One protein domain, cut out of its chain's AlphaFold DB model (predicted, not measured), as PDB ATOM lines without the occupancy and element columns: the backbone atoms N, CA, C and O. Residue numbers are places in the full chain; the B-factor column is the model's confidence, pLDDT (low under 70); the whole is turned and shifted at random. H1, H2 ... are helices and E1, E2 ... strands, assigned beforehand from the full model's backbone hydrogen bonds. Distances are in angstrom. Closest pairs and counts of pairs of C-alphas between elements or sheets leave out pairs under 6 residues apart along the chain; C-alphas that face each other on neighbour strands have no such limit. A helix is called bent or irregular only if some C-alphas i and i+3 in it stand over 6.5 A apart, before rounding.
ATOM      1  N   ILE A  43     -28.240 -58.157 -80.765       95.75
ATOM      2  CA  ILE A  43     -27.153 -57.260 -80.379       95.75
ATOM      3  C   ILE A  43     -27.384 -55.870 -80.957       95.75
ATOM      4  O   ILE A  43     -27.625 -55.686 -82.148       95.75
ATOM      5  N   GLU A  44     -27.260 -54.876 -80.092       96.44
ATOM      6  CA  GLU A  44     -27.145 -53.484 -80.477       96.44
ATOM      7  C   GLU A  44     -25.689 -53.163 -80.813       96.44
ATOM      8  O   GLU A  44     -24.759 -53.515 -80.080       96.44
ATOM      9  N   ILE A  45     -25.512 -52.463 -81.926       97.50
ATOM     10  CA  ILE A  45     -24.237 -52.038 -82.481       97.50
ATOM     11  C   ILE A  45     -24.248 -50.516 -82.522       97.50
ATOM     12  O   ILE A  45     -25.089 -49.919 -83.189       97.50
ATOM     13  N   ASN A  46     -23.274 -49.894 -81.864       96.69
ATOM     14  CA  ASN A  46     -23.033 -48.460 -81.979       96.69
ATOM     15  C   ASN A  46     -21.612 -48.260 -82.490       96.69
ATOM     16  O   ASN A  46     -20.674 -48.714 -81.837       96.69
ATOM     17  N   ILE A  47     -21.449 -47.596 -83.634       96.25
ATOM     18  CA  ILE A  47     -20.158 -47.134 -84.148       96.25
ATOM     19  C   ILE A  47     -20.319 -45.690 -84.608       96.25
ATOM     20  O   ILE A  47     -20.972 -45.449 -85.611       96.25
ATOM     21  N   ASN A  48     -19.754 -44.724 -83.893       93.81
ATOM     22  CA  ASN A  48     -19.979 -43.302 -84.175       93.81
ATOM     23  C   ASN A  48     -18.668 -42.520 -84.085       93.81
ATOM     24  O   ASN A  48     -17.773 -42.891 -83.319       93.81
ATOM     25  N   GLY A  49     -18.540 -41.461 -84.883       90.69
ATOM     26  CA  GLY A  49     -17.408 -40.543 -84.778       90.69
ATOM     27  C   GLY A  49     -17.502 -39.712 -83.495       90.69
ATOM     28  O   GLY A  49     -18.592 -39.497 -82.974       90.69
ATOM     29  N   ILE A  50     -16.361 -39.279 -82.963       87.00
ATOM     30  CA  ILE A  50     -16.278 -38.446 -81.746       87.00
ATOM     31  C   ILE A  50     -15.445 -37.194 -82.020       87.00
ATOM     32  O   ILE A  50     -14.320 -37.060 -81.544       87.00
ATOM     33  N   GLY A  51     -15.987 -36.307 -82.855       82.81
ATOM     34  CA  GLY A  51     -15.306 -35.126 -83.396       82.81
ATOM     35  C   GLY A  51     -14.743 -35.394 -84.797       82.81
ATOM     36  O   GLY A  51     -15.257 -34.844 -85.771       82.81
ATOM     37  N   PRO A  52     -13.722 -36.258 -84.959       87.88
ATOM     38  CA  PRO A  52     -13.299 -36.733 -86.271       87.88
ATOM     39  C   PRO A  52     -14.245 -37.792 -86.850       87.88
ATOM     40  O   PRO A  52     -15.001 -38.448 -86.132       87.88
ATOM     41  N   ALA A  53     -14.122 -38.025 -88.158       92.62
ATOM     42  CA  ALA A  53     -14.836 -39.098 -88.835       92.62
ATOM     43  C   ALA A  53     -14.475 -40.489 -88.278       92.62
ATOM     44  O   ALA A  53     -13.333 -40.746 -87.871       92.62
ATOM     45  N   VAL A  54     -15.444 -41.405 -88.342       95.31
ATOM     46  CA  VAL A  54     -15.276 -42.811 -87.938       95.31
ATOM     47  C   VAL A  54     -14.049 -43.446 -88.596       95.31
ATOM     48  O   VAL A  54     -13.765 -43.242 -89.779       95.31
ATOM     49  N   ASP A  55     -13.353 -44.294 -87.837       97.19
ATOM     50  CA  ASP A  55     -12.284 -45.161 -88.324       97.19
ATOM     51  C   ASP A  55     -12.773 -45.993 -89.517       97.19
ATOM     52  O   ASP A  55     -13.513 -46.974 -89.389       97.19
ATOM     53  N   ARG A  56     -12.311 -45.597 -90.706       96.31
ATOM     54  CA  ARG A  56     -12.711 -46.186 -91.985       96.31
ATOM     55  C   ARG A  56     -12.477 -47.694 -92.033       96.31
ATOM     56  O   ARG A  56     -13.284 -48.415 -92.620       96.31
ATOM     57  N   MET A  57     -11.381 -48.183 -91.453       97.75
ATOM     58  CA  MET A  57     -11.028 -49.602 -91.515       97.75
ATOM     59  C   MET A  57     -11.899 -50.423 -90.577       97.75
ATOM     60  O   MET A  57     -12.379 -51.488 -90.973       97.75
ATOM     61  N   ALA A  58     -12.148 -49.922 -89.368       97.69
ATOM     62  CA  ALA A  58     -13.071 -50.557 -88.439       97.69
ATOM     63  C   ALA A  58     -14.502 -50.573 -88.991       97.69
ATOM     64  O   ALA A  58     -15.137 -51.626 -89.012       97.69
ATOM     65  N   TYR A  59     -14.969 -49.448 -89.538       97.31
ATOM     66  CA  TYR A  59     -16.291 -49.335 -90.152       97.31
ATOM     67  C   TYR A  59     -16.463 -50.278 -91.346       97.31
ATOM     68  O   TYR A  59     -17.477 -50.966 -91.464       97.31
ATOM     69  N   LYS A  60     -15.445 -50.382 -92.210       97.75
ATOM     70  CA  LYS A  60     -15.447 -51.328 -93.335       97.75
ATOM     71  C   LYS A  60     -15.517 -52.779 -92.857       97.75
ATOM     72  O   LYS A  60     -16.275 -53.557 -93.429       97.75
ATOM     73  N   ARG A  61     -14.747 -53.148 -91.825       98.25
ATOM     74  CA  ARG A  61     -14.794 -54.500 -91.239       98.25
ATOM     75  C   ARG A  61     -16.167 -54.796 -90.654       98.25
ATOM     76  O   ARG A  61     -16.717 -55.837 -90.976       98.25
ATOM     77  N   LEU A  62     -16.731 -53.869 -89.882       98.19
ATOM     78  CA  LEU A  62     -18.065 -54.007 -89.300       98.19
ATOM     79  C   LEU A  62     -19.119 -54.270 -90.379       98.19
ATOM     80  O   LEU A  62     -19.830 -55.269 -90.321       98.19
ATOM     81  N   ARG A  63     -19.172 -53.407 -91.401       97.50
ATOM     82  CA  ARG A  63     -20.114 -53.543 -92.519       97.50
ATOM     83  C   ARG A  63     -19.948 -54.862 -93.259       97.50
ATOM     84  O   ARG A  63     -20.947 -55.471 -93.614       97.50
ATOM     85  N   LYS A  64     -18.703 -55.299 -93.480       98.31
ATOM     86  CA  LYS A  64     -18.429 -56.595 -94.103       98.31
ATOM     87  C   LYS A  64     -18.963 -57.739 -93.238       98.31
ATOM     88  O   LYS A  64     -19.705 -58.561 -93.745       98.31
ATOM     89  N   THR A  65     -18.639 -57.759 -91.946       98.44
ATOM     90  CA  THR A  65     -19.078 -58.812 -91.021       98.44
ATOM     91  C   THR A  65     -20.606 -58.912 -90.948       98.44
ATOM     92  O   THR A  65     -21.144 -60.014 -90.978       98.44
ATOM     93  N   ILE A  66     -21.314 -57.778 -90.905       98.00
ATOM     94  CA  ILE A  66     -22.786 -57.756 -90.939       98.00
ATOM     95  C   ILE A  66     -23.304 -58.222 -92.307       98.00
ATOM     96  O   ILE A  66     -24.210 -59.044 -92.365       98.00
ATOM     97  N   GLY A  67     -22.719 -57.748 -93.412       97.75
ATOM     98  CA  GLY A  67     -23.110 -58.164 -94.763       97.75
ATOM     99  C   GLY A  67     -22.926 -59.665 -95.007       97.75
ATOM    100  O   GLY A  67     -23.803 -60.302 -95.591       97.75
ATOM    101  N   ASP A  68     -21.838 -60.246 -94.498       98.12
ATOM    102  CA  ASP A  68     -21.599 -61.689 -94.516       98.12
ATOM    103  C   ASP A  68     -22.676 -62.424 -93.691       98.12
ATOM    104  O   ASP A  68     -23.174 -63.458 -94.124       98.12
ATOM    105  N   ALA A  69     -23.083 -61.891 -92.533       97.69
ATOM    106  CA  ALA A  69     -24.148 -62.480 -91.716       97.69
ATOM    107  C   ALA A  69     -25.521 -62.455 -92.403       97.69
ATOM    108  O   ALA A  69     -26.241 -63.446 -92.333       97.69
ATOM    109  N   VAL A  70     -25.863 -61.364 -93.096       96.38
ATOM    110  CA  VAL A  70     -27.093 -61.281 -93.903       96.38
ATOM    111  C   VAL A  70     -27.046 -62.288 -95.050       96.38
ATOM    112  O   VAL A  70     -27.987 -63.046 -95.251       96.38
ATOM    113  N   THR A  71     -25.933 -62.329 -95.787       96.50
ATOM    114  CA  THR A  71     -25.787 -63.189 -96.976       96.50
ATOM    115  C   THR A  71     -25.829 -64.678 -96.629       96.50
ATOM    116  O   THR A  71     -26.287 -65.481 -97.432       96.50
ATOM    117  N   ASN A  72     -25.352 -65.049 -95.438       96.19
ATOM    118  CA  ASN A  72     -25.323 -66.432 -94.963       96.19
ATOM    119  C   ASN A  72     -26.497 -66.778 -94.028       96.19
ATOM    120  O   ASN A  72     -26.386 -67.749 -93.281       96.19
ATOM    121  N   GLU A  73     -27.570 -65.976 -94.022       94.62
ATOM    122  CA  GLU A  73     -28.792 -66.227 -93.234       94.62
ATOM    123  C   GLU A  73     -28.522 -66.430 -91.727       94.62
ATOM    124  O   GLU A  73     -29.170 -67.218 -91.043       94.62
ATOM    125  N   VAL A  74     -27.517 -65.731 -91.190       95.62
ATOM    126  CA  VAL A  74     -27.184 -65.764 -89.756       95.62
ATOM    127  C   VAL A  74     -28.106 -64.847 -88.957       95.62
ATOM    128  O   VAL A  74     -28.355 -65.107 -87.783       95.62
ATOM    129  N   ILE A  75     -28.579 -63.761 -89.574       95.31
ATOM    130  CA  ILE A  75     -29.495 -62.794 -88.964       95.31
ATOM    131  C   ILE A  75     -30.745 -62.640 -89.826       95.31
ATOM    132  O   ILE A  75     -30.652 -62.569 -91.050       95.31
ATOM    133  N   ASP A  76     -31.893 -62.527 -89.168       92.31
ATOM    134  CA  ASP A  76     -33.200 -62.368 -89.816       92.31
ATOM    135  C   ASP A  76     -33.644 -60.906 -89.843       92.31
ATOM    136  O   ASP A  76     -34.440 -60.489 -90.685       92.31
ATOM    137  N   LYS A  77     -33.136 -60.110 -88.899       92.81
ATOM    138  CA  LYS A  77     -33.516 -58.715 -88.729       92.81
ATOM    139  C   LYS A  77     -32.271 -57.857 -88.588       92.81
ATOM    140  O   LYS A  77     -31.396 -58.130 -87.770       92.81
ATOM    141  N   PHE A  78     -32.222 -56.787 -89.374       94.12
ATOM    142  CA  PHE A  78     -31.228 -55.730 -89.256       94.12
ATOM    143  C   PHE A  78     -31.939 -54.381 -89.315       94.12
ATOM    144  O   PHE A  78     -32.557 -54.041 -90.322       94.12
ATOM    145  N   VAL A  79     -31.867 -53.625 -88.222       93.25
ATOM    146  CA  VAL A  79     -32.487 -52.303 -88.093       93.25
ATOM    147  C   VAL A  79     -31.390 -51.273 -87.885       93.25
ATOM    148  O   VAL A  79     -30.559 -51.414 -86.988       93.25
ATOM    149  N   ILE A  80     -31.397 -50.220 -88.695       94.06
ATOM    150  CA  ILE A  80     -30.608 -49.023 -88.424       94.06
ATOM    151  C   ILE A  80     -31.483 -48.064 -87.634       94.06
ATOM    152  O   ILE A  80     -32.567 -47.708 -88.087       94.06
ATOM    153  N   TYR A  81     -31.006 -47.653 -86.462       93.94
ATOM    154  CA  TYR A  81     -31.726 -46.707 -85.622       93.94
ATOM    155  C   TYR A  81     -31.497 -45.257 -86.021       93.94
ATOM    156  O   TYR A  81     -32.392 -44.423 -85.911       93.94
ATOM    157  N   GLY A  82     -30.286 -44.955 -86.475       91.88
ATOM    158  CA  GLY A  82     -29.897 -43.604 -86.831       91.88
ATOM    159  C   GLY A  82     -28.421 -43.516 -87.177       91.88
ATOM    160  O   GLY A  82     -27.631 -44.426 -86.905       91.88
ATOM    161  N   TYR A  83     -28.056 -42.390 -87.776       92.12
ATOM    162  CA  TYR A  83     -26.695 -42.080 -88.190       92.12
ATOM    163  C   TYR A  83     -26.145 -40.928 -87.351       92.12
ATOM    164  O   TYR A  83     -26.866 -39.987 -87.016       92.12
ATOM    165  N   ALA A  84     -24.859 -40.999 -87.015       87.50
ATOM    166  CA  ALA A  84     -24.159 -39.879 -86.401       87.50
ATOM    167  C   ALA A  84     -23.664 -38.896 -87.473       87.50
ATOM    168  O   ALA A  84     -23.387 -39.280 -88.614       87.50
ATOM    169  N   LYS A  85     -23.527 -37.624 -87.090       84.94
ATOM    170  CA  LYS A  85     -23.103 -36.520 -87.963       84.94
ATOM    171  C   LYS A  85     -21.701 -36.744 -88.535       84.94
ATOM    172  O   LYS A  85     -21.462 -36.514 -89.717       84.94
ATOM    173  N   GLU A  86     -20.798 -37.279 -87.722       87.31
ATOM    174  CA  GLU A  86     -19.415 -37.635 -88.061       87.31
ATOM    175  C   GLU A  86     -19.312 -38.997 -88.786       87.31
ATOM    176  O   GLU A  86     -18.222 -39.541 -89.002       87.31
ATOM    177  N   GLY A  87     -20.458 -39.559 -89.176       89.69
ATOM    178  CA  GLY A  87     -20.591 -40.865 -89.797       89.69
ATOM    179  C   GLY A  87     -20.680 -42.005 -88.787       89.69
ATOM    180  O   GLY A  87     -20.516 -41.836 -87.578       89.69
ATOM    181  N   GLY A  88     -20.930 -43.202 -89.317       94.50
ATOM    182  CA  GLY A  88     -21.265 -44.361 -88.500       94.50
ATOM    183  C   GLY A  88     -22.767 -44.485 -88.264       94.50
ATOM    184  O   GLY A  88     -23.550 -43.777 -88.891       94.50
ATOM    185  N   PHE A  89     -23.172 -45.427 -87.423       96.12
ATOM    186  CA  PHE A  89     -24.579 -45.666 -87.122       96.12
ATOM    187  C   PHE A  89     -24.761 -46.306 -85.749       96.12
ATOM    188  O   PHE A  89     -23.868 -46.964 -85.204       96.12
ATOM    189  N   SER A  90     -25.976 -46.153 -85.239       96.25
ATOM    190  CA  SER A  90     -26.530 -46.981 -84.172       96.25
ATOM    191  C   SER A  90     -27.585 -47.894 -84.786       96.25
ATOM    192  O   SER A  90     -28.356 -47.467 -85.643       96.25
ATOM    193  N   GLY A  91     -27.590 -49.167 -84.423       96.38
ATOM    194  CA  GLY A  91     -28.495 -50.150 -85.005       96.38
ATOM    195  C   GLY A  91     -28.500 -51.450 -84.226       96.38
ATOM    196  O   GLY A  91     -27.848 -51.576 -83.191       96.38
ATOM    197  N   CYS A  92     -29.234 -52.433 -84.721       96.69
ATOM    198  CA  CYS A  92     -29.367 -53.723 -84.071       96.69
ATOM    199  C   CYS A  92     -29.560 -54.839 -85.084       96.69
ATOM    200  O   CYS A  92     -30.227 -54.657 -86.105       96.69
ATOM    201  N   VAL A  93     -28.967 -55.989 -84.783       96.38
ATOM    202  CA  VAL A  93     -29.185 -57.234 -85.521       96.38
ATOM    203  C   VAL A  93     -29.737 -58.297 -84.586       96.38
ATOM    204  O   VAL A  93     -29.368 -58.347 -83.412       96.38
ATOM    205  N   GLU A  94     -30.604 -59.143 -85.117       93.81
ATOM    206  CA  GLU A  94     -31.287 -60.202 -84.377       93.81
ATOM    207  C   GLU A  94     -31.359 -61.458 -85.257       93.81
ATOM    208  O   GLU A  94     -31.714 -61.376 -86.440       93.81
ATOM    209  N   ASP A  95     -30.947 -62.604 -84.705       91.50
ATOM    210  CA  ASP A  95     -31.252 -63.910 -85.302       91.50
ATOM    211  C   ASP A  95     -32.689 -64.312 -84.951       91.50
ATOM    212  O   ASP A  95     -33.323 -63.687 -84.104       91.50
ATOM    213  N   ARG A  96     -33.258 -65.305 -85.644       80.00
ATOM    214  CA  ARG A  96     -34.642 -65.729 -85.391       80.00
ATOM    215  C   ARG A  96     -34.781 -66.203 -83.939       80.00
ATOM    216  O   ARG A  96     -34.258 -67.274 -83.622       80.00
ATOM    217  N   PRO A  97     -35.520 -65.495 -83.065       67.62
ATOM    218  CA  PRO A  97     -35.660 -65.941 -81.693       67.62
ATOM    219  C   PRO A  97     -36.582 -67.164 -81.655       67.62
ATOM    220  O   PRO A  97     -37.755 -67.093 -82.029       67.62
ATOM    221  N   LEU A  98     -36.065 -68.290 -81.169       65.69
ATOM    222  CA  LEU A  98     -36.894 -69.367 -80.638       65.69
ATOM    223  C   LEU A  98     -36.986 -69.140 -79.128       65.69
ATOM    224  O   LEU A  98     -35.966 -69.061 -78.447       65.69
ATOM    225  N   LEU A  99     -38.206 -68.971 -78.608       65.56
ATOM    226  CA  LEU A  99     -38.430 -68.661 -77.193       65.56
ATOM    227  C   LEU A  99     -37.682 -69.657 -76.291       65.56
ATOM    228  O   LEU A  99     -37.894 -70.862 -76.391       65.56
ATOM    229  N   ALA A 100     -36.850 -69.123 -75.390       67.56
ATOM    230  CA  ALA A 100     -36.073 -69.875 -74.400       67.56
ATOM    231  C   ALA A 100     -35.027 -70.859 -74.971       67.56
ATOM    232  O   ALA A 100     -34.691 -71.848 -74.318       67.56
ATOM    233  N   VAL A 101     -34.480 -70.574 -76.155       81.44
ATOM    234  CA  VAL A 101     -33.354 -71.316 -76.747       81.44
ATOM    235  C   VAL A 101     -32.087 -70.448 -76.721       81.44
ATOM    236  O   VAL A 101     -32.162 -69.234 -76.558       81.44
ATOM    237  N   GLU A 102     -30.908 -71.066 -76.807       86.62
ATOM    238  CA  GLU A 102     -29.649 -70.337 -77.012       86.62
ATOM    239  C   GLU A 102     -29.544 -69.804 -78.451       86.62
ATOM    240  O   GLU A 102     -30.014 -70.467 -79.385       86.62
ATOM    241  N   PRO A 103     -28.868 -68.662 -78.674       88.44
ATOM    242  CA  PRO A 103     -28.523 -68.206 -80.012       88.44
ATOM    243  C   PRO A 103     -27.721 -69.245 -80.791       88.44
ATOM    244  O   PRO A 103     -26.955 -70.041 -80.236       88.44
ATOM    245  N   SER A 104     -27.869 -69.222 -82.114       90.69
ATOM    246  CA  SER A 104     -27.149 -70.168 -82.963       90.69
ATOM    247  C   SER A 104     -25.629 -70.006 -82.818       90.69
ATOM    248  O   SER A 104     -25.105 -68.909 -82.612       90.69
ATOM    249  N   LYS A 105     -24.864 -71.090 -83.016       93.00
ATOM    250  CA  LYS A 105     -23.387 -71.018 -83.016       93.00
ATOM    251  C   LYS A 105     -22.847 -70.004 -84.034       93.00
ATOM    252  O   LYS A 105     -21.802 -69.395 -83.807       93.00
ATOM    253  N   ASN A 106     -23.551 -69.827 -85.152       95.00
ATOM    254  CA  ASN A 106     -23.197 -68.849 -86.177       95.00
ATOM    255  C   ASN A 106     -23.430 -67.415 -85.687       95.00
ATOM    256  O   ASN A 106     -22.570 -66.561 -85.906       95.00
ATOM    257  N   PHE A 107     -24.527 -67.168 -84.966       95.38
ATOM    258  CA  PHE A 107     -24.774 -65.883 -84.319       95.38
ATOM    259  C   PHE A 107     -23.725 -65.587 -83.242       95.38
ATOM    260  O   PHE A 107     -23.134 -64.513 -83.225       95.38
ATOM    261  N   GLU A 108     -23.367 -66.560 -82.407       94.94
ATOM    262  CA  GLU A 108     -22.306 -66.386 -81.403       94.94
ATOM    263  C   GLU A 108     -20.934 -66.081 -82.031       94.94
ATOM    264  O   GLU A 108     -20.164 -65.241 -81.541       94.94
ATOM    265  N   LYS A 109     -20.634 -66.703 -83.175       97.00
ATOM    266  CA  LYS A 109     -19.446 -66.378 -83.972       97.00
ATOM    267  C   LYS A 109     -19.504 -64.947 -84.506       97.00
ATOM    268  O   LYS A 109     -18.496 -64.244 -84.421       97.00
ATOM    269  N   LEU A 110     -20.658 -64.503 -85.001       97.56
ATOM    270  CA  LEU A 110     -20.885 -63.122 -85.427       97.56
ATOM    271  C   LEU A 110     -20.637 -62.140 -84.271       97.56
ATOM    272  O   LEU A 110     -19.833 -61.219 -84.419       97.56
ATOM    273  N   VAL A 111     -21.245 -62.365 -83.100       96.81
ATOM    274  CA  VAL A 111     -21.052 -61.534 -81.895       96.81
ATOM    275  C   VAL A 111     -19.566 -61.430 -81.545       96.81
ATOM    276  O   VAL A 111     -19.053 -60.338 -81.285       96.81
ATOM    277  N   THR A 112     -18.844 -62.552 -81.598       97.19
ATOM    278  CA  THR A 112     -17.399 -62.603 -81.338       97.19
ATOM    279  C   THR A 112     -16.610 -61.785 -82.360       97.19
ATOM    280  O   THR A 112     -15.743 -60.992 -81.987       97.19
ATOM    281  N   GLN A 113     -16.917 -61.935 -83.651       98.00
ATOM    282  CA  GLN A 113     -16.254 -61.198 -84.730       98.00
ATOM    283  C   GLN A 113     -16.475 -59.689 -84.615       98.00
ATOM    284  O   GLN A 113     -15.531 -58.925 -84.812       98.00
ATOM    285  N   LEU A 114     -17.691 -59.258 -84.271       97.94
ATOM    286  CA  LEU A 114     -18.018 -57.846 -84.070       97.94
ATOM    287  C   LEU A 114     -17.312 -57.292 -82.826       97.94
ATOM    288  O   LEU A 114     -16.681 -56.238 -82.893       97.94
ATOM    289  N   THR A 115     -17.331 -58.021 -81.710       96.38
ATOM    290  CA  THR A 115     -16.671 -57.606 -80.458       96.38
ATOM    291  C   THR A 115     -15.149 -57.499 -80.609       96.38
ATOM    292  O   THR A 115     -14.511 -56.658 -79.978       96.38
ATOM    293  N   ALA A 116     -14.548 -58.315 -81.479       97.00
ATOM    294  CA  ALA A 116     -13.113 -58.287 -81.751       97.00
ATOM    295  C   ALA A 116     -12.651 -57.050 -82.548       97.00
ATOM    296  O   ALA A 116     -11.444 -56.795 -82.637       97.00
ATOM    297  N   ILE A 117     -13.570 -56.275 -83.133       97.19
ATOM    298  CA  ILE A 117     -13.227 -55.034 -83.833       97.19
ATOM    299  C   ILE A 117     -12.729 -54.018 -82.801       97.19
ATOM    300  O   ILE A 117     -13.416 -53.690 -81.839       97.19
ATOM    301  N   LYS A 118     -11.517 -53.498 -83.023       96.00
ATOM    302  CA  LYS A 118     -10.886 -52.468 -82.188       96.00
ATOM    303  C   LYS A 118     -10.685 -51.193 -83.012       96.00
ATOM    304  O   LYS A 118      -9.634 -51.059 -83.638       96.00
ATOM    305  N   PRO A 119     -11.677 -50.289 -83.063       95.94
ATOM    306  CA  PRO A 119     -11.525 -49.010 -83.744       95.94
ATOM    307  C   PRO A 119     -10.517 -48.106 -83.037       95.94
ATOM    308  O   PRO A 119     -10.242 -48.265 -81.840       95.94
ATOM    309  N   ASN A 120     -10.014 -47.106 -83.757       94.50
ATOM    310  CA  ASN A 120      -9.259 -46.023 -83.149       94.50
ATOM    311  C   ASN A 120     -10.132 -45.233 -82.157       94.50
ATOM    312  O   ASN A 120     -10.988 -44.437 -82.542       94.50
ATOM    313  N   ARG A 121      -9.852 -45.405 -80.861       90.44
ATOM    314  CA  ARG A 121     -10.574 -44.752 -79.757       90.44
ATOM    315  C   ARG A 121     -10.438 -43.228 -79.720       90.44
ATOM    316  O   ARG A 121     -11.141 -42.599 -78.947       90.44
ATOM    317  N   LYS A 122      -9.533 -42.636 -80.509       89.94
ATOM    318  CA  LYS A 122      -9.412 -41.174 -80.646       89.94
ATOM    319  C   LYS A 122     -10.420 -40.579 -81.626       89.94
ATOM    320  O   LYS A 122     -10.611 -39.372 -81.624       89.94
ATOM    321  N   THR A 123     -10.994 -41.401 -82.502       90.88
ATOM    322  CA  THR A 123     -11.911 -40.934 -83.549       90.88
ATOM    323  C   THR A 123     -13.262 -41.621 -83.499       90.88
ATOM    324  O   THR A 123     -14.205 -41.118 -84.091       90.88
ATOM    325  N   THR A 124     -13.365 -42.776 -82.836       92.94
ATOM    326  CA  THR A 124     -14.548 -43.636 -82.904       92.94
ATOM    327  C   THR A 124     -14.967 -44.133 -81.527       92.94
ATOM    328  O   THR A 124     -14.191 -44.803 -80.842       92.94
ATOM    329  N   ALA A 125     -16.224 -43.881 -81.168       91.44
ATOM    330  CA  ALA A 125     -16.929 -44.589 -80.109       91.44
ATOM    331  C   ALA A 125     -17.516 -45.890 -80.671       91.44
ATOM    332  O   ALA A 125     -18.144 -45.886 -81.731       91.44
ATOM    333  N   TYR A 126     -17.301 -47.010 -79.976       94.69
ATOM    334  CA  TYR A 126     -17.778 -48.318 -80.420       94.69
ATOM    335  C   TYR A 126     -18.230 -49.198 -79.262       94.69
ATOM    336  O   TYR A 126     -17.506 -49.350 -78.277       94.69
ATOM    337  N   SER A 127     -19.404 -49.808 -79.404       94.31
ATOM    338  CA  SER A 127     -19.951 -50.750 -78.428       94.31
ATOM    339  C   SER A 127     -20.815 -51.812 -79.095       94.31
ATOM    340  O   SER A 127     -21.600 -51.487 -79.988       94.31
ATOM    341  N   ILE A 128     -20.732 -53.037 -78.578       95.62
ATOM    342  CA  ILE A 128     -21.648 -54.140 -78.872       95.62
ATOM    343  C   ILE A 128     -22.345 -54.519 -77.568       95.62
ATOM    344  O   ILE A 128     -21.673 -54.905 -76.613       95.62
ATOM    345  N   ASN A 129     -23.671 -54.418 -77.528       94.25
ATOM    346  CA  ASN A 129     -24.464 -54.723 -76.339       94.25
ATOM    347  C   ASN A 129     -25.503 -55.789 -76.668       94.25
ATOM    348  O   ASN A 129     -26.261 -55.638 -77.620       94.25
ATOM    349  N   ARG A 130     -25.590 -56.850 -75.864       92.69
ATOM    350  CA  ARG A 130     -26.683 -57.819 -76.003       92.69
ATOM    351  C   ARG A 130     -27.991 -57.222 -75.506       92.69
ATOM    352  O   ARG A 130     -28.075 -56.775 -74.359       92.69
ATOM    353  N   VAL A 131     -29.020 -57.300 -76.332       92.25
ATOM    354  CA  VAL A 131     -30.362 -56.779 -76.055       92.25
ATOM    355  C   VAL A 131     -31.389 -57.886 -76.268       92.25
ATOM    356  O   VAL A 131     -31.097 -58.899 -76.893       92.25
ATOM    357  N   LYS A 132     -32.581 -57.748 -75.685       88.75
ATOM    358  CA  LYS A 132     -33.603 -58.804 -75.783       88.75
ATOM    359  C   LYS A 132     -34.125 -58.972 -77.210       88.75
ATOM    360  O   LYS A 132     -34.355 -60.088 -77.641       88.75
ATOM    361  N   THR A 133     -34.317 -57.854 -77.897       88.94
ATOM    362  CA  THR A 133     -34.861 -57.767 -79.253       88.94
ATOM    363  C   THR A 133     -34.441 -56.424 -79.851       88.94
ATOM    364  O   THR A 133     -34.124 -55.481 -79.110       88.94
ATOM    365  N   CYS A 134     -34.417 -56.327 -81.177       92.12
ATOM    366  CA  CYS A 134     -34.283 -55.051 -81.863       92.12
ATOM    367  C   CYS A 134     -35.636 -54.313 -81.864       92.12
ATOM    368  O   CYS A 134     -36.542 -54.750 -82.585       92.12
ATOM    369  N   PRO A 135     -35.816 -53.212 -81.104       87.00
ATOM    370  CA  PRO A 135     -37.014 -52.383 -81.174       87.00
ATOM    371  C   PRO A 135     -37.335 -51.963 -82.606       87.00
ATOM    372  O   PRO A 135     -36.452 -51.666 -83.412       87.00
ATOM    373  N   ALA A 136     -38.629 -51.955 -82.916       81.06
ATOM    374  CA  ALA A 136     -39.117 -51.350 -84.140       81.06
ATOM    375  C   ALA A 136     -39.005 -49.825 -84.031       81.06
ATOM    376  O   ALA A 136     -39.303 -49.250 -82.982       81.06
ATOM    377  N   LEU A 137     -38.599 -49.187 -85.125       81.44
ATOM    378  CA  LEU A 137     -38.804 -47.760 -85.329       81.44
ATOM    379  C   LEU A 137     -40.030 -47.575 -86.211       81.44
ATOM    380  O   LEU A 137     -40.261 -48.368 -87.128       81.44
ATOM    381  N   VAL A 138     -40.820 -46.545 -85.929       77.56
ATOM    382  CA  VAL A 138     -41.961 -46.212 -86.781       77.56
ATOM    383  C   VAL A 138     -41.418 -45.526 -88.032       77.56
ATOM    384  O   VAL A 138     -40.746 -44.500 -87.933       77.56
ATOM    385  N   ALA A 139     -41.665 -46.126 -89.201       62.34
ATOM    386  CA  ALA A 139     -41.281 -45.554 -90.489       62.34
ATOM    387  C   ALA A 139     -41.894 -44.152 -90.650       62.34
ATOM    388  O   ALA A 139     -43.011 -43.914 -90.196       62.34
ATOM    389  N   GLU A 140     -41.157 -43.246 -91.299       60.75
ATOM    390  CA  GLU A 140     -41.338 -41.781 -91.343       60.75
ATOM    391  C   GLU A 140     -42.627 -41.261 -92.024       60.75
ATOM    392  O   GLU A 140     -42.620 -40.199 -92.640       60.75
ATOM    393  N   VAL A 141     -43.742 -41.991 -91.975       55.97
ATOM    394  CA  VAL A 141     -44.887 -41.746 -92.863       55.97
ATOM    395  C   VAL A 141     -45.734 -40.531 -92.452       55.97
ATOM    396  O   VAL A 141     -46.435 -39.998 -93.295       55.97
ATOM    397  N   GLU A 142     -45.601 -39.992 -91.238       58.53
ATOM    398  CA  GLU A 142     -46.248 -38.728 -90.824       58.53
ATOM    399  C   GLU A 142     -45.376 -38.018 -89.764       58.53
ATOM    400  O   GLU A 142     -45.730 -37.930 -88.584       58.53
ATOM    401  N   LYS A 143     -44.167 -37.570 -90.135       61.09
ATOM    402  CA  LYS A 143     -43.303 -36.815 -89.209       61.09
ATOM    403  C   LYS A 143     -43.886 -35.413 -88.989       61.09
ATOM    404  O   LYS A 143     -43.712 -34.516 -89.809       61.09
ATOM    405  N   ASN A 144     -44.582 -35.230 -87.868       74.12
ATOM    406  CA  ASN A 144     -44.907 -33.902 -87.346       74.12
ATOM    407  C   ASN A 144     -43.615 -33.162 -86.928       74.12
ATOM    408  O   ASN A 144     -42.514 -33.685 -87.097       74.12
ATOM    409  N   THR A 145     -43.713 -31.969 -86.335       89.62
ATOM    410  CA  THR A 145     -42.556 -31.336 -85.679       89.62
ATOM    411  C   THR A 145     -41.937 -32.300 -84.658       89.62
ATOM    412  O   THR A 145     -42.567 -32.643 -83.653       89.62
ATOM    413  N   THR A 146     -40.718 -32.761 -84.935       92.38
ATOM    414  CA  THR A 146     -39.949 -33.642 -84.056       92.38
ATOM    415  C   THR A 146     -38.896 -32.870 -83.288       92.38
ATOM    416  O   THR A 146     -38.522 -31.746 -83.627       92.38
ATOM    417  N   ILE A 147     -38.423 -33.495 -82.222       94.31
ATOM    418  CA  ILE A 147     -37.373 -32.968 -81.369       94.31
ATOM    419  C   ILE A 147     -36.545 -34.121 -80.825       94.31
ATOM    420  O   ILE A 147     -37.033 -35.246 -80.669       94.31
ATOM    421  N   PHE A 148     -35.280 -33.839 -80.549       95.50
ATOM    422  CA  PHE A 148     -34.395 -34.805 -79.928       95.50
ATOM    423  C   PHE A 148     -34.460 -34.667 -78.414       95.50
ATOM    424  O   PHE A 148     -34.298 -33.576 -77.870       95.50
ATOM    425  N   VAL A 149     -34.648 -35.787 -77.732       97.00
ATOM    426  CA  VAL A 149     -34.504 -35.901 -76.283       97.00
ATOM    427  C   VAL A 149     -33.389 -36.881 -75.964       97.00
ATOM    428  O   VAL A 149     -33.109 -37.795 -76.740       97.00
ATOM    429  N   SER A 150     -32.734 -36.718 -74.826       97.00
ATOM    430  CA  SER A 150     -31.650 -37.588 -74.409       97.00
ATOM    431  C   SER A 150     -31.664 -37.886 -72.923       97.00
ATOM    432  O   SER A 150     -32.270 -37.185 -72.110       97.00
ATOM    433  N   LYS A 151     -30.951 -38.951 -72.580       97.12
ATOM    434  CA  LYS A 151     -30.616 -39.319 -71.211       97.12
ATOM    435  C   LYS A 151     -29.221 -39.937 -71.206       97.12
ATOM    436  O   LYS A 151     -28.832 -40.578 -72.189       97.12
ATOM    437  N   SER A 152     -28.459 -39.690 -70.140       95.19
ATOM    438  CA  SER A 152     -27.135 -40.298 -69.957       95.19
ATOM    439  C   SER A 152     -27.261 -41.813 -70.075       95.19
ATOM    440  O   SER A 152     -28.232 -42.394 -69.591       95.19
ATOM    441  N   ASP A 153     -26.303 -42.461 -70.732       95.62
ATOM    442  CA  ASP A 153     -26.283 -43.919 -70.803       95.62
ATOM    443  C   ASP A 153     -25.697 -44.571 -69.544       95.62
ATOM    444  O   ASP A 153     -25.550 -45.788 -69.509       95.62
ATOM    445  N   ASP A 154     -25.353 -43.775 -68.529       94.44
ATOM    446  CA  ASP A 154     -24.774 -44.194 -67.251       94.44
ATOM    447  C   ASP A 154     -23.451 -44.971 -67.365       94.44
ATOM    448  O   ASP A 154     -22.952 -45.504 -66.365       94.44
ATOM    449  N   SER A 155     -22.822 -45.018 -68.549       94.19
ATOM    450  CA  SER A 155     -21.553 -45.722 -68.713       94.19
ATOM    451  C   SER A 155     -20.438 -45.058 -67.918       94.19
ATOM    452  O   SER A 155     -20.324 -43.832 -67.810       94.19
ATOM    453  N   LYS A 156     -19.580 -45.915 -67.365       93.94
ATOM    454  CA  LYS A 156     -18.468 -45.536 -66.506       93.94
ATOM    455  C   LYS A 156     -17.135 -45.817 -67.184       93.94
ATOM    456  O   LYS A 156     -16.925 -46.865 -67.802       93.94
ATOM    457  N   GLN A 157     -16.203 -44.886 -67.033       89.81
ATOM    458  CA  GLN A 157     -14.847 -45.017 -67.547       89.81
ATOM    459  C   GLN A 157     -14.146 -46.232 -66.932       89.81
ATOM    460  O   GLN A 157     -14.370 -46.574 -65.772       89.81
ATOM    461  N   CYS A 158     -13.283 -46.874 -67.724       87.06
ATOM    462  CA  CYS A 158     -12.589 -48.138 -67.428       87.06
ATOM    463  C   CYS A 158     -13.464 -49.405 -67.406       87.06
ATOM    464  O   CYS A 158     -12.924 -50.500 -67.564       87.06
ATOM    465  N   TYR A 159     -14.789 -49.289 -67.290       87.44
ATOM    466  CA  TYR A 159     -15.694 -50.439 -67.265       87.44
ATOM    467  C   TYR A 159     -16.303 -50.683 -68.647       87.44
ATOM    468  O   TYR A 159     -17.166 -49.936 -69.113       87.44
ATOM    469  N   ALA A 160     -15.841 -51.742 -69.314       79.88
ATOM    470  CA  ALA A 160     -16.350 -52.130 -70.624       79.88
ATOM    471  C   ALA A 160     -17.850 -52.466 -70.560       79.88
ATOM    472  O   ALA A 160     -18.279 -53.176 -69.654       79.88
ATOM    473  N   ALA A 161     -18.621 -51.972 -71.536       78.00
ATOM    474  CA  ALA A 161     -20.064 -52.214 -71.661       78.00
ATOM    475  C   ALA A 161     -20.884 -51.886 -70.391       78.00
ATOM    476  O   ALA A 161     -21.888 -52.531 -70.109       78.00
ATOM    477  N   SER A 162     -20.452 -50.885 -69.617       87.00
ATOM    478  CA  SER A 162     -21.126 -50.451 -68.383       87.00
ATOM    479  C   SER A 162     -22.379 -49.599 -68.610       87.00
ATOM    480  O   SER A 162     -23.129 -49.377 -67.667       87.00
ATOM    481  N   GLY A 163     -22.599 -49.112 -69.834       91.75
ATOM    482  CA  GLY A 163     -23.734 -48.255 -70.164       91.75
ATOM    483  C   GLY A 163     -25.001 -49.006 -70.539       91.75
ATOM    484  O   GLY A 163     -24.972 -50.131 -71.039       91.75
ATOM    485  N   ILE A 164     -26.127 -48.322 -70.385       94.94
ATOM    486  CA  ILE A 164     -27.433 -48.749 -70.859       94.94
ATOM    487  C   ILE A 164     -27.477 -48.608 -72.392       94.94
ATOM    488  O   ILE A 164     -27.247 -47.538 -72.966       94.94
ATOM    489  N   SER A 165     -27.779 -49.710 -73.079       94.19
ATOM    490  CA  SER A 165     -28.003 -49.724 -74.536       94.19
ATOM    491  C   SER A 165     -29.197 -48.844 -74.943       94.19
ATOM    492  O   SER A 165     -30.125 -48.681 -74.144       94.19
ATOM    493  N   LEU A 166     -29.210 -48.331 -76.178       94.25
ATOM    494  CA  LEU A 166     -30.338 -47.553 -76.716       94.25
ATOM    495  C   LEU A 166     -31.642 -48.351 -76.630       94.25
ATOM    496  O   LEU A 166     -32.642 -47.834 -76.151       94.25
ATOM    497  N   SER A 167     -31.631 -49.619 -77.028       92.38
ATOM    498  CA  SER A 167     -32.804 -50.497 -76.990       92.38
ATOM    499  C   SER A 167     -33.310 -50.706 -75.562       92.38
ATOM    500  O   SER A 167     -34.504 -50.562 -75.302       92.38
ATOM    501  N   ALA A 168     -32.415 -50.957 -74.600       94.06
ATOM    502  CA  ALA A 168     -32.820 -51.114 -73.201       94.06
ATOM    503  C   ALA A 168     -33.422 -49.824 -72.626       94.06
ATOM    504  O   ALA A 168     -34.445 -49.881 -71.950       94.06
ATOM    505  N   MET A 169     -32.826 -48.663 -72.905       96.25
ATOM    506  CA  MET A 169     -33.344 -47.387 -72.408       96.25
ATOM    507  C   MET A 169     -34.628 -46.952 -73.128       96.25
ATOM    508  O   MET A 169     -35.508 -46.385 -72.486       96.25
ATOM    509  N   GLN A 170     -34.794 -47.296 -74.408       94.94
ATOM    510  CA  GLN A 170     -36.006 -47.020 -75.186       94.94
ATOM    511  C   GLN A 170     -37.247 -47.668 -74.564       94.94
ATOM    512  O   GLN A 170     -38.343 -47.138 -74.705       94.94
ATOM    513  N   THR A 171     -37.094 -48.763 -73.814       93.50
ATOM    514  CA  THR A 171     -38.216 -49.379 -73.083       93.50
ATOM    515  C   THR A 171     -38.849 -48.461 -72.032       93.50
ATOM    516  O   THR A 171     -39.953 -48.743 -71.587       93.50
ATOM    517  N   GLN A 172     -38.191 -47.360 -71.650       94.81
ATOM    518  CA  GLN A 172     -38.762 -46.334 -70.769       94.81
ATOM    519  C   GLN A 172     -39.738 -45.403 -71.517       94.81
ATOM    520  O   GLN A 172     -40.555 -44.748 -70.881       94.81
ATOM    521  N   LEU A 173     -39.675 -45.352 -72.853       92.88
ATOM    522  CA  LEU A 173     -40.485 -44.496 -73.729       92.88
ATOM    523  C   LEU A 173     -41.753 -45.228 -74.221       92.88
ATOM    524  O   LEU A 173     -42.087 -45.156 -75.397       92.88
ATOM    525  N   THR A 174     -42.447 -45.975 -73.353       86.00
ATOM    526  CA  THR A 174     -43.515 -46.916 -73.770       86.00
ATOM    527  C   THR A 174     -44.666 -46.266 -74.537       86.00
ATOM    528  O   THR A 174     -45.145 -46.844 -75.507       86.00
ATOM    529  N   ASP A 175     -45.074 -45.062 -74.132       88.94
ATOM    530  CA  ASP A 175     -46.201 -44.329 -74.732       88.94
ATOM    531  C   ASP A 175     -45.737 -43.221 -75.689       88.94
ATOM    532  O   ASP A 175     -46.512 -42.334 -76.053       88.94
ATOM    533  N   ILE A 176     -44.453 -43.230 -76.052       92.25
ATOM    534  CA  ILE A 176     -43.829 -42.213 -76.893       92.25
ATOM    535  C   ILE A 176     -43.280 -42.902 -78.129       92.25
ATOM    536  O   ILE A 176     -42.454 -43.810 -78.062       92.25
ATOM    537  N   THR A 177     -43.730 -42.440 -79.289       91.25
ATOM    538  CA  THR A 177     -43.215 -42.961 -80.549       91.25
ATOM    539  C   THR A 177     -41.801 -42.444 -80.785       91.25
ATOM    540  O   THR A 177     -41.560 -41.237 -80.774       91.25
ATOM    541  N   VAL A 178     -40.877 -43.377 -81.015       93.06
ATOM    542  CA  VAL A 178     -39.484 -43.094 -81.363       93.06
ATOM    543  C   VAL A 178     -39.304 -43.263 -82.867       93.06
ATOM    544  O   VAL A 178     -39.514 -44.353 -83.407       93.06
ATOM    545  N   TYR A 179     -38.900 -42.183 -83.530       92.38
ATOM    546  CA  TYR A 179     -38.680 -42.146 -84.978       92.38
ATOM    547  C   TYR A 179     -37.249 -42.515 -85.356       92.38
ATOM    548  O   TYR A 179     -37.022 -43.222 -86.333       92.38
ATOM    549  N   SER A 180     -36.280 -42.059 -84.568       92.44
ATOM    550  CA  SER A 180     -34.875 -42.412 -84.728       92.44
ATOM    551  C   SER A 180     -34.182 -42.440 -83.372       92.44
ATOM    552  O   SER A 180     -34.654 -41.846 -82.399       92.44
ATOM    553  N   ALA A 181     -33.074 -43.168 -83.289       94.44
ATOM    554  CA  ALA A 181     -32.269 -43.231 -82.079       94.44
ATOM    555  C   ALA A 181     -30.782 -43.324 -82.416       94.44
ATOM    556  O   ALA A 181     -30.372 -43.992 -83.368       94.44
ATOM    557  N   VAL A 182     -29.951 -42.658 -81.624       95.12
ATOM    558  CA  VAL A 182     -28.505 -42.626 -81.832       95.12
ATOM    559  C   VAL A 182     -27.780 -42.443 -80.509       95.12
ATOM    560  O   VAL A 182     -28.165 -41.629 -79.670       95.12
ATOM    561  N   LYS A 183     -26.702 -43.204 -80.310       93.81
ATOM    562  CA  LYS A 183     -25.809 -43.010 -79.167       93.81
ATOM    563  C   LYS A 183     -24.810 -41.908 -79.508       93.81
ATOM    564  O   LYS A 183     -24.070 -42.036 -80.485       93.81
ATOM    565  N   LYS A 184     -24.775 -40.843 -78.713       91.56
ATOM    566  CA  LYS A 184     -23.892 -39.684 -78.922       91.56
ATOM    567  C   LYS A 184     -23.027 -39.423 -77.697       91.56
ATOM    568  O   LYS A 184     -23.399 -39.789 -76.589       91.56
ATOM    569  N   SER A 185     -21.885 -38.778 -77.904       88.56
ATOM    570  CA  SER A 185     -21.141 -38.129 -76.823       88.56
ATOM    571  C   SER A 185     -21.674 -36.707 -76.643       88.56
ATOM    572  O   SER A 185     -22.101 -36.082 -77.614       88.56
ATOM    573  N   ASP A 186     -21.637 -36.185 -75.421       87.69
ATOM    574  CA  ASP A 186     -21.919 -34.776 -75.124       87.69
ATOM    575  C   ASP A 186     -20.849 -33.796 -75.630       87.69
ATOM    576  O   ASP A 186     -21.023 -32.583 -75.502       87.69
ATOM    577  N   GLY A 187     -19.755 -34.305 -76.209       83.62
ATOM    578  CA  GLY A 187     -18.671 -33.500 -76.773       83.62
ATOM    579  C   GLY A 187     -17.823 -32.785 -75.720       83.62
ATOM    580  O   GLY A 187     -16.957 -31.985 -76.075       83.62
ATOM    581  N   LEU A 188     -18.050 -33.053 -74.433       83.56
ATOM    582  CA  LEU A 188     -17.320 -32.423 -73.343       83.56
ATOM    583  C   LEU A 188     -16.123 -33.275 -72.921       83.56
ATOM    584  O   LEU A 188     -16.113 -34.502 -73.025       83.56
ATOM    585  N   MET A 189     -15.092 -32.608 -72.404       81.19
ATOM    586  CA  MET A 189     -13.981 -33.296 -71.760       81.19
ATOM    587  C   MET A 189     -14.403 -33.722 -70.352       81.19
ATOM    588  O   MET A 189     -14.613 -32.883 -69.478       81.19
ATOM    589  N   HIS A 190     -14.485 -35.030 -70.133       86.75
ATOM    590  CA  HIS A 190     -14.758 -35.614 -68.820       86.75
ATOM    591  C   HIS A 190     -13.465 -35.892 -68.054       86.75
ATOM    592  O   HIS A 190     -12.408 -36.117 -68.646       86.75
ATOM    593  N   ILE A 191     -13.548 -35.900 -66.721       89.62
ATOM    594  CA  ILE A 191     -12.412 -36.263 -65.867       89.62
ATOM    595  C   ILE A 191     -11.972 -37.701 -66.160       89.62
ATOM    596  O   ILE A 191     -12.787 -38.617 -66.123       89.62
ATOM    597  N   ALA A 192     -10.686 -37.906 -66.440       87.69
ATOM    598  CA  ALA A 192     -10.135 -39.211 -66.799       87.69
ATOM    599  C   ALA A 192      -9.863 -40.081 -65.553       87.69
ATOM    600  O   ALA A 192      -8.711 -40.303 -65.179       87.69
ATOM    601  N   LEU A 193     -10.923 -40.545 -64.888       93.06
ATOM    602  CA  LEU A 193     -10.851 -41.380 -63.685       93.06
ATOM    603  C   LEU A 193     -11.770 -42.597 -63.822       93.06
ATOM    604  O   LEU A 193     -12.929 -42.470 -64.211       93.06
ATOM    605  N   CYS A 194     -11.279 -43.786 -63.463       92.31
ATOM    606  CA  CYS A 194     -12.117 -44.984 -63.459       92.31
ATOM    607  C   CYS A 194     -13.332 -44.803 -62.538       92.31
ATOM    608  O   CYS A 194     -13.194 -44.354 -61.404       92.31
ATOM    609  N   GLY A 195     -14.520 -45.154 -63.034       91.31
ATOM    610  CA  GLY A 195     -15.786 -44.936 -62.323       91.31
ATOM    611  C   GLY A 195     -16.437 -43.572 -62.560       91.31
ATOM    612  O   GLY A 195     -17.607 -43.414 -62.216       91.31
ATOM    613  N   ALA A 196     -15.745 -42.618 -63.189       92.69
ATOM    614  CA  ALA A 196     -16.372 -41.391 -63.675       92.69
ATOM    615  C   ALA A 196     -17.283 -41.673 -64.878       92.69
ATOM    616  O   ALA A 196     -17.159 -42.705 -65.540       92.69
ATOM    617  N   GLU A 197     -18.195 -40.751 -65.170       92.31
ATOM    618  CA  GLU A 197     -19.049 -40.828 -66.357       92.31
ATOM    619  C   GLU A 197     -18.243 -40.645 -67.641       92.31
ATOM    620  O   GLU A 197     -17.194 -39.998 -67.670       92.31
ATOM    621  N   THR A 198     -18.714 -41.272 -68.711       90.62
ATOM    622  CA  THR A 198     -18.071 -41.199 -70.029       90.62
ATOM    623  C   THR A 198     -18.557 -40.023 -70.874       90.62
ATOM    624  O   THR A 198     -17.923 -39.727 -71.883       90.62
ATOM    625  N   GLY A 199     -19.685 -39.401 -70.510       90.62
ATOM    626  CA  GLY A 199     -20.354 -38.403 -71.348       90.62
ATOM    627  C   GLY A 199     -21.150 -38.984 -72.513       90.62
ATOM    628  O   GLY A 199     -21.444 -38.260 -73.461       90.62
ATOM    629  N   ASN A 200     -21.467 -40.282 -72.500       92.19
ATOM    630  CA  ASN A 200     -22.306 -40.892 -73.529       92.19
ATOM    631  C   ASN A 200     -23.792 -40.765 -73.182       92.19
ATOM    632  O   ASN A 200     -24.215 -40.973 -72.048       92.19
ATOM    633  N   TYR A 201     -24.592 -40.476 -74.199       95.19
ATOM    634  CA  TYR A 201     -26.028 -40.273 -74.117       95.19
ATOM    635  C   TYR A 201     -26.743 -41.146 -75.137       95.19
ATOM    636  O   TYR A 201     -26.281 -41.352 -76.263       95.19
ATOM    637  N   ASN A 202     -27.917 -41.616 -74.743       96.94
ATOM    638  CA  ASN A 202     -28.896 -42.185 -75.650       96.94
ATOM    639  C   ASN A 202     -29.821 -41.058 -76.103       96.94
ATOM    640  O   ASN A 202     -30.497 -40.451 -75.273       96.94
ATOM    641  N   VAL A 203     -29.810 -40.757 -77.400       96.44
ATOM    642  CA  VAL A 203     -30.593 -39.675 -78.002       96.44
ATOM    643  C   VAL A 203     -31.694 -40.283 -78.861       96.44
ATOM    644  O   VAL A 203     -31.422 -41.161 -79.680       96.44
ATOM    645  N   TYR A 204     -32.921 -39.807 -78.684       96.50
ATOM    646  CA  TYR A 204     -34.119 -40.276 -79.369       96.50
ATOM    647  C   TYR A 204     -34.820 -39.109 -80.044       96.50
ATOM    648  O   TYR A 204     -35.000 -38.054 -79.439       96.50
ATOM    649  N   GLU A 205     -35.243 -39.307 -81.283       94.69
ATOM    650  CA  GLU A 205     -36.151 -38.401 -81.969       94.69
ATOM    651  C   GLU A 205     -37.590 -38.806 -81.671       94.69
ATOM    652  O   GLU A 205     -38.005 -39.930 -81.971       94.69
ATOM    653  N   ILE A 206     -38.345 -37.878 -81.094       94.19
ATOM    654  CA  ILE A 206     -39.744 -38.071 -80.711       94.19
ATOM    655  C   ILE A 206     -40.598 -36.919 -81.241       94.19
ATOM    656  O   ILE A 206     -40.086 -35.918 -81.747       94.19
ATOM    657  N   SER A 207     -41.917 -37.045 -81.116       93.31
ATOM    658  CA  SER A 207     -42.835 -35.945 -81.412       93.31
ATOM    659  C   SER A 207     -42.655 -34.808 -80.403       93.31
ATOM    660  O   SER A 207     -42.572 -35.061 -79.200       93.31
ATOM    661  N   ALA A 208     -42.658 -33.552 -80.858       92.81
ATOM    662  CA  ALA A 208     -42.526 -32.390 -79.972       92.81
ATOM    663  C   ALA A 208     -43.626 -32.320 -78.895       92.81
ATOM    664  O   ALA A 208     -43.402 -31.814 -77.799       92.81
ATOM    665  N   VAL A 209     -44.802 -32.889 -79.172       93.31
ATOM    666  CA  VAL A 209     -45.925 -32.950 -78.218       93.31
ATOM    667  C   VAL A 209     -45.673 -33.900 -77.039       93.31
ATOM    668  O   VAL A 209     -46.361 -33.814 -76.026       93.31
ATOM    669  N   ASP A 210     -44.695 -34.802 -77.153       94.62
ATOM    670  CA  ASP A 210     -44.379 -35.807 -76.136       94.62
ATOM    671  C   ASP A 210     -43.171 -35.421 -75.261       94.62
ATOM    672  O   ASP A 210     -42.813 -36.170 -74.348       94.62
ATOM    673  N   VAL A 211     -42.567 -34.243 -75.469       93.88
ATOM    674  CA  VAL A 211     -41.389 -33.781 -74.703       93.88
ATOM    675  C   VAL A 211     -41.666 -33.748 -73.211       93.88
ATOM    676  O   VAL A 211     -40.896 -34.306 -72.437       93.88
ATOM    677  N   GLU A 212     -42.792 -33.171 -72.790       94.75
ATOM    678  CA  GLU A 212     -43.130 -33.103 -71.366       94.75
ATOM    679  C   GLU A 212     -43.276 -34.492 -70.735       94.75
ATOM    680  O   GLU A 212     -42.936 -34.684 -69.565       94.75
ATOM    681  N   LYS A 213     -43.768 -35.479 -71.498       95.50
ATOM    682  CA  LYS A 213     -43.858 -36.867 -71.032       95.50
ATOM    683  C   LYS A 213     -42.461 -37.455 -70.851       95.50
ATOM    684  O   LYS A 213     -42.192 -38.032 -69.800       95.50
ATOM    685  N   ALA A 214     -41.571 -37.257 -71.824       96.19
ATOM    686  CA  ALA A 214     -40.183 -37.709 -71.748       96.19
ATOM    687  C   ALA A 214     -39.430 -37.043 -70.578       96.19
ATOM    688  O   ALA A 214     -38.714 -37.711 -69.829       96.19
ATOM    689  N   THR A 215     -39.642 -35.748 -70.344       95.62
ATOM    690  CA  THR A 215     -39.003 -35.023 -69.238       95.62
ATOM    691  C   THR A 215     -39.446 -35.511 -67.869       95.62
ATOM    692  O   THR A 215     -38.612 -35.653 -66.973       95.62
ATOM    693  N   LYS A 216     -40.718 -35.888 -67.703       96.38
ATOM    694  CA  LYS A 216     -41.220 -36.478 -66.447       96.38
ATOM    695  C   LYS A 216     -40.529 -37.792 -66.069       96.38
ATOM    696  O   LYS A 216     -40.458 -38.109 -64.887       96.38
ATOM    697  N   ILE A 217     -39.991 -38.532 -67.040       95.62
ATOM    698  CA  ILE A 217     -39.239 -39.784 -66.821       95.62
ATOM    699  C   ILE A 217     -37.709 -39.589 -66.909       95.62
ATOM    700  O   ILE A 217     -36.934 -40.554 -66.969       95.62
ATOM    701  N   GLY A 218     -37.256 -38.331 -66.858       95.81
ATOM    702  CA  GLY A 218     -35.851 -37.954 -66.705       95.81
ATOM    703  C   GLY A 218     -35.067 -37.801 -68.007       95.81
ATOM    704  O   GLY A 218     -33.845 -37.926 -67.972       95.81
ATOM    705  N   PHE A 219     -35.738 -37.574 -69.138       97.31
ATOM    706  CA  PHE A 219     -35.079 -37.151 -70.377       97.31
ATOM    707  C   PHE A 219     -35.012 -35.624 -70.467       97.31
ATOM    708  O   PHE A 219     -35.888 -34.913 -69.979       97.31
ATOM    709  N   SER A 220     -34.003 -35.113 -71.152       96.56
ATOM    710  CA  SER A 220     -33.844 -33.684 -71.424       96.56
ATOM    711  C   SER A 220     -33.812 -33.444 -72.923       96.56
ATOM    712  O   SER A 220     -33.411 -34.325 -73.676       96.56
ATOM    713  N   GLU A 221     -34.211 -32.261 -73.376       95.38
ATOM    714  CA  GLU A 221     -34.018 -31.881 -74.775       95.38
ATOM    715  C   GLU A 221     -32.526 -31.935 -75.146       95.38
ATOM    716  O   GLU A 221     -31.660 -31.471 -74.398       95.38
ATOM    717  N   TRP A 222     -32.221 -32.530 -76.298       94.69
ATOM    718  CA  TRP A 222     -30.861 -32.641 -76.803       94.69
ATOM    719  C   TRP A 222     -30.529 -31.465 -77.710       94.69
ATOM    720  O   TRP A 222     -30.915 -31.423 -78.879       94.69
TER     721      TRP A 222
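Overview. This is residues 43 to 222 of the 226 residues of an uncharacterized protein of Methylococcaceae bacterium (UniProt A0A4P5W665). A sheet of four strands, E2 E3 E1 E4, has two helices, H1 and H2, side by side over one face, while strand E6 crosses its other face. E6 is the edge of a second sheet, E5 E7 E6, which extends away from the first; the short helix H3 sits in the angle between the two sheets, and H4 packs beside E5 at the far end. The printed part has 180 residues with four named helices and seven named strands, in the order E1 H1 E2 E3 H2 E4 E5 H3 E6 E7 H4, of mixed class; both sheets are antiparallel. It is compact, with a radius of gyration of the C-alphas of 16.4 A, and rounded, spanning 44 by 39 by 29 A.

Arrangement. Begin with E1, residues 43 to 49, an inner strand between E3, residues 88 to 94, and E4, residues 124 to 131. Look at N 46 and O 127, 3.0 A apart, for E1 and E4, and at N 45 and O 91, 2.8 A, for E3 and E1. E2, residues 77 to 83, forms a hairpin with E3, where N 79 and O 92 are 2.9 A apart. H1, residues 56 to 71, and H2, residues 105 to 115, lie on the same face of this sheet, two layers, at heights of 10.0 A and 10.1 A. H1 touches H2 with residues 62 to 69 alone, the closest C-alphas being those of Leu 62 and Leu 114, 6.5 A apart; they run opposite ways at a shallow tilt of 11 degrees. E1, H1, E2 and E3, H2, E4 are split strand-helix-strand units, whose two strands run the same way with another strand between them, and both crossovers are right-handed. Next comes the sheet of E5, residues 146 to 152, E7, residues 200 to 207, and E6, residues 178 to 185. E6 and E7 form a hairpin, with N 203 and O 182 at 2.9 A; E5 and E7 have N 149 and O 204 at 2.9 A. The closest C-alphas of E2 and E6 are those of Tyr 81 and Ala 181, 5.0 A apart, while E5 and E7 are both apart from E1, E2 and E3. H3, residues 166 to 170, is on this sheet over E7 at a height of 7.9 A, and only grazes the first sheet with its residues 166 to 168. E5, H3, E6 is a third split unit, also right-handed. H4, residues 208 to 216, is on the E5 E7 E6 sheet; its closest C-alpha pair with E5 is Thr 146 and Ala 208, 5.0 A. H4 is irregular, C-alphas 209 and 212 being 7.4 A apart. Each O i to N i+4 pair is within hydrogen-bond range in H1, H2 and H3, but 3 of 5 in H4.

Along the chain. Find C-alpha 43 at (-27.153, -57.260, -80.379), where E1 begins; it runs 19.8 A to C-alpha 49. H1 starts from C-alpha 56 at (-12.711, -46.186, -91.985) and covers 22.0 A. E2 and E3 follow, then H2, 15.2 A, and E4, 21.7 A. E5 is 20.2 A long, H3 is short, E6 measures 19.5 A and E7 22.5 A. H4 ends at C-alpha 216, (-41.220, -36.478, -66.447).

Size, cuts and confidence. The C-alphas farthest apart are those of Val 141 and Leu 193, 44.8 A. The printed part has no cut. Three links are long: E4 to E5, E5 to H3 and E6 to E7. The mean pLDDT of the printed part is 91.3; look for values under 70 at residues 97 to 100 and 139 to 143.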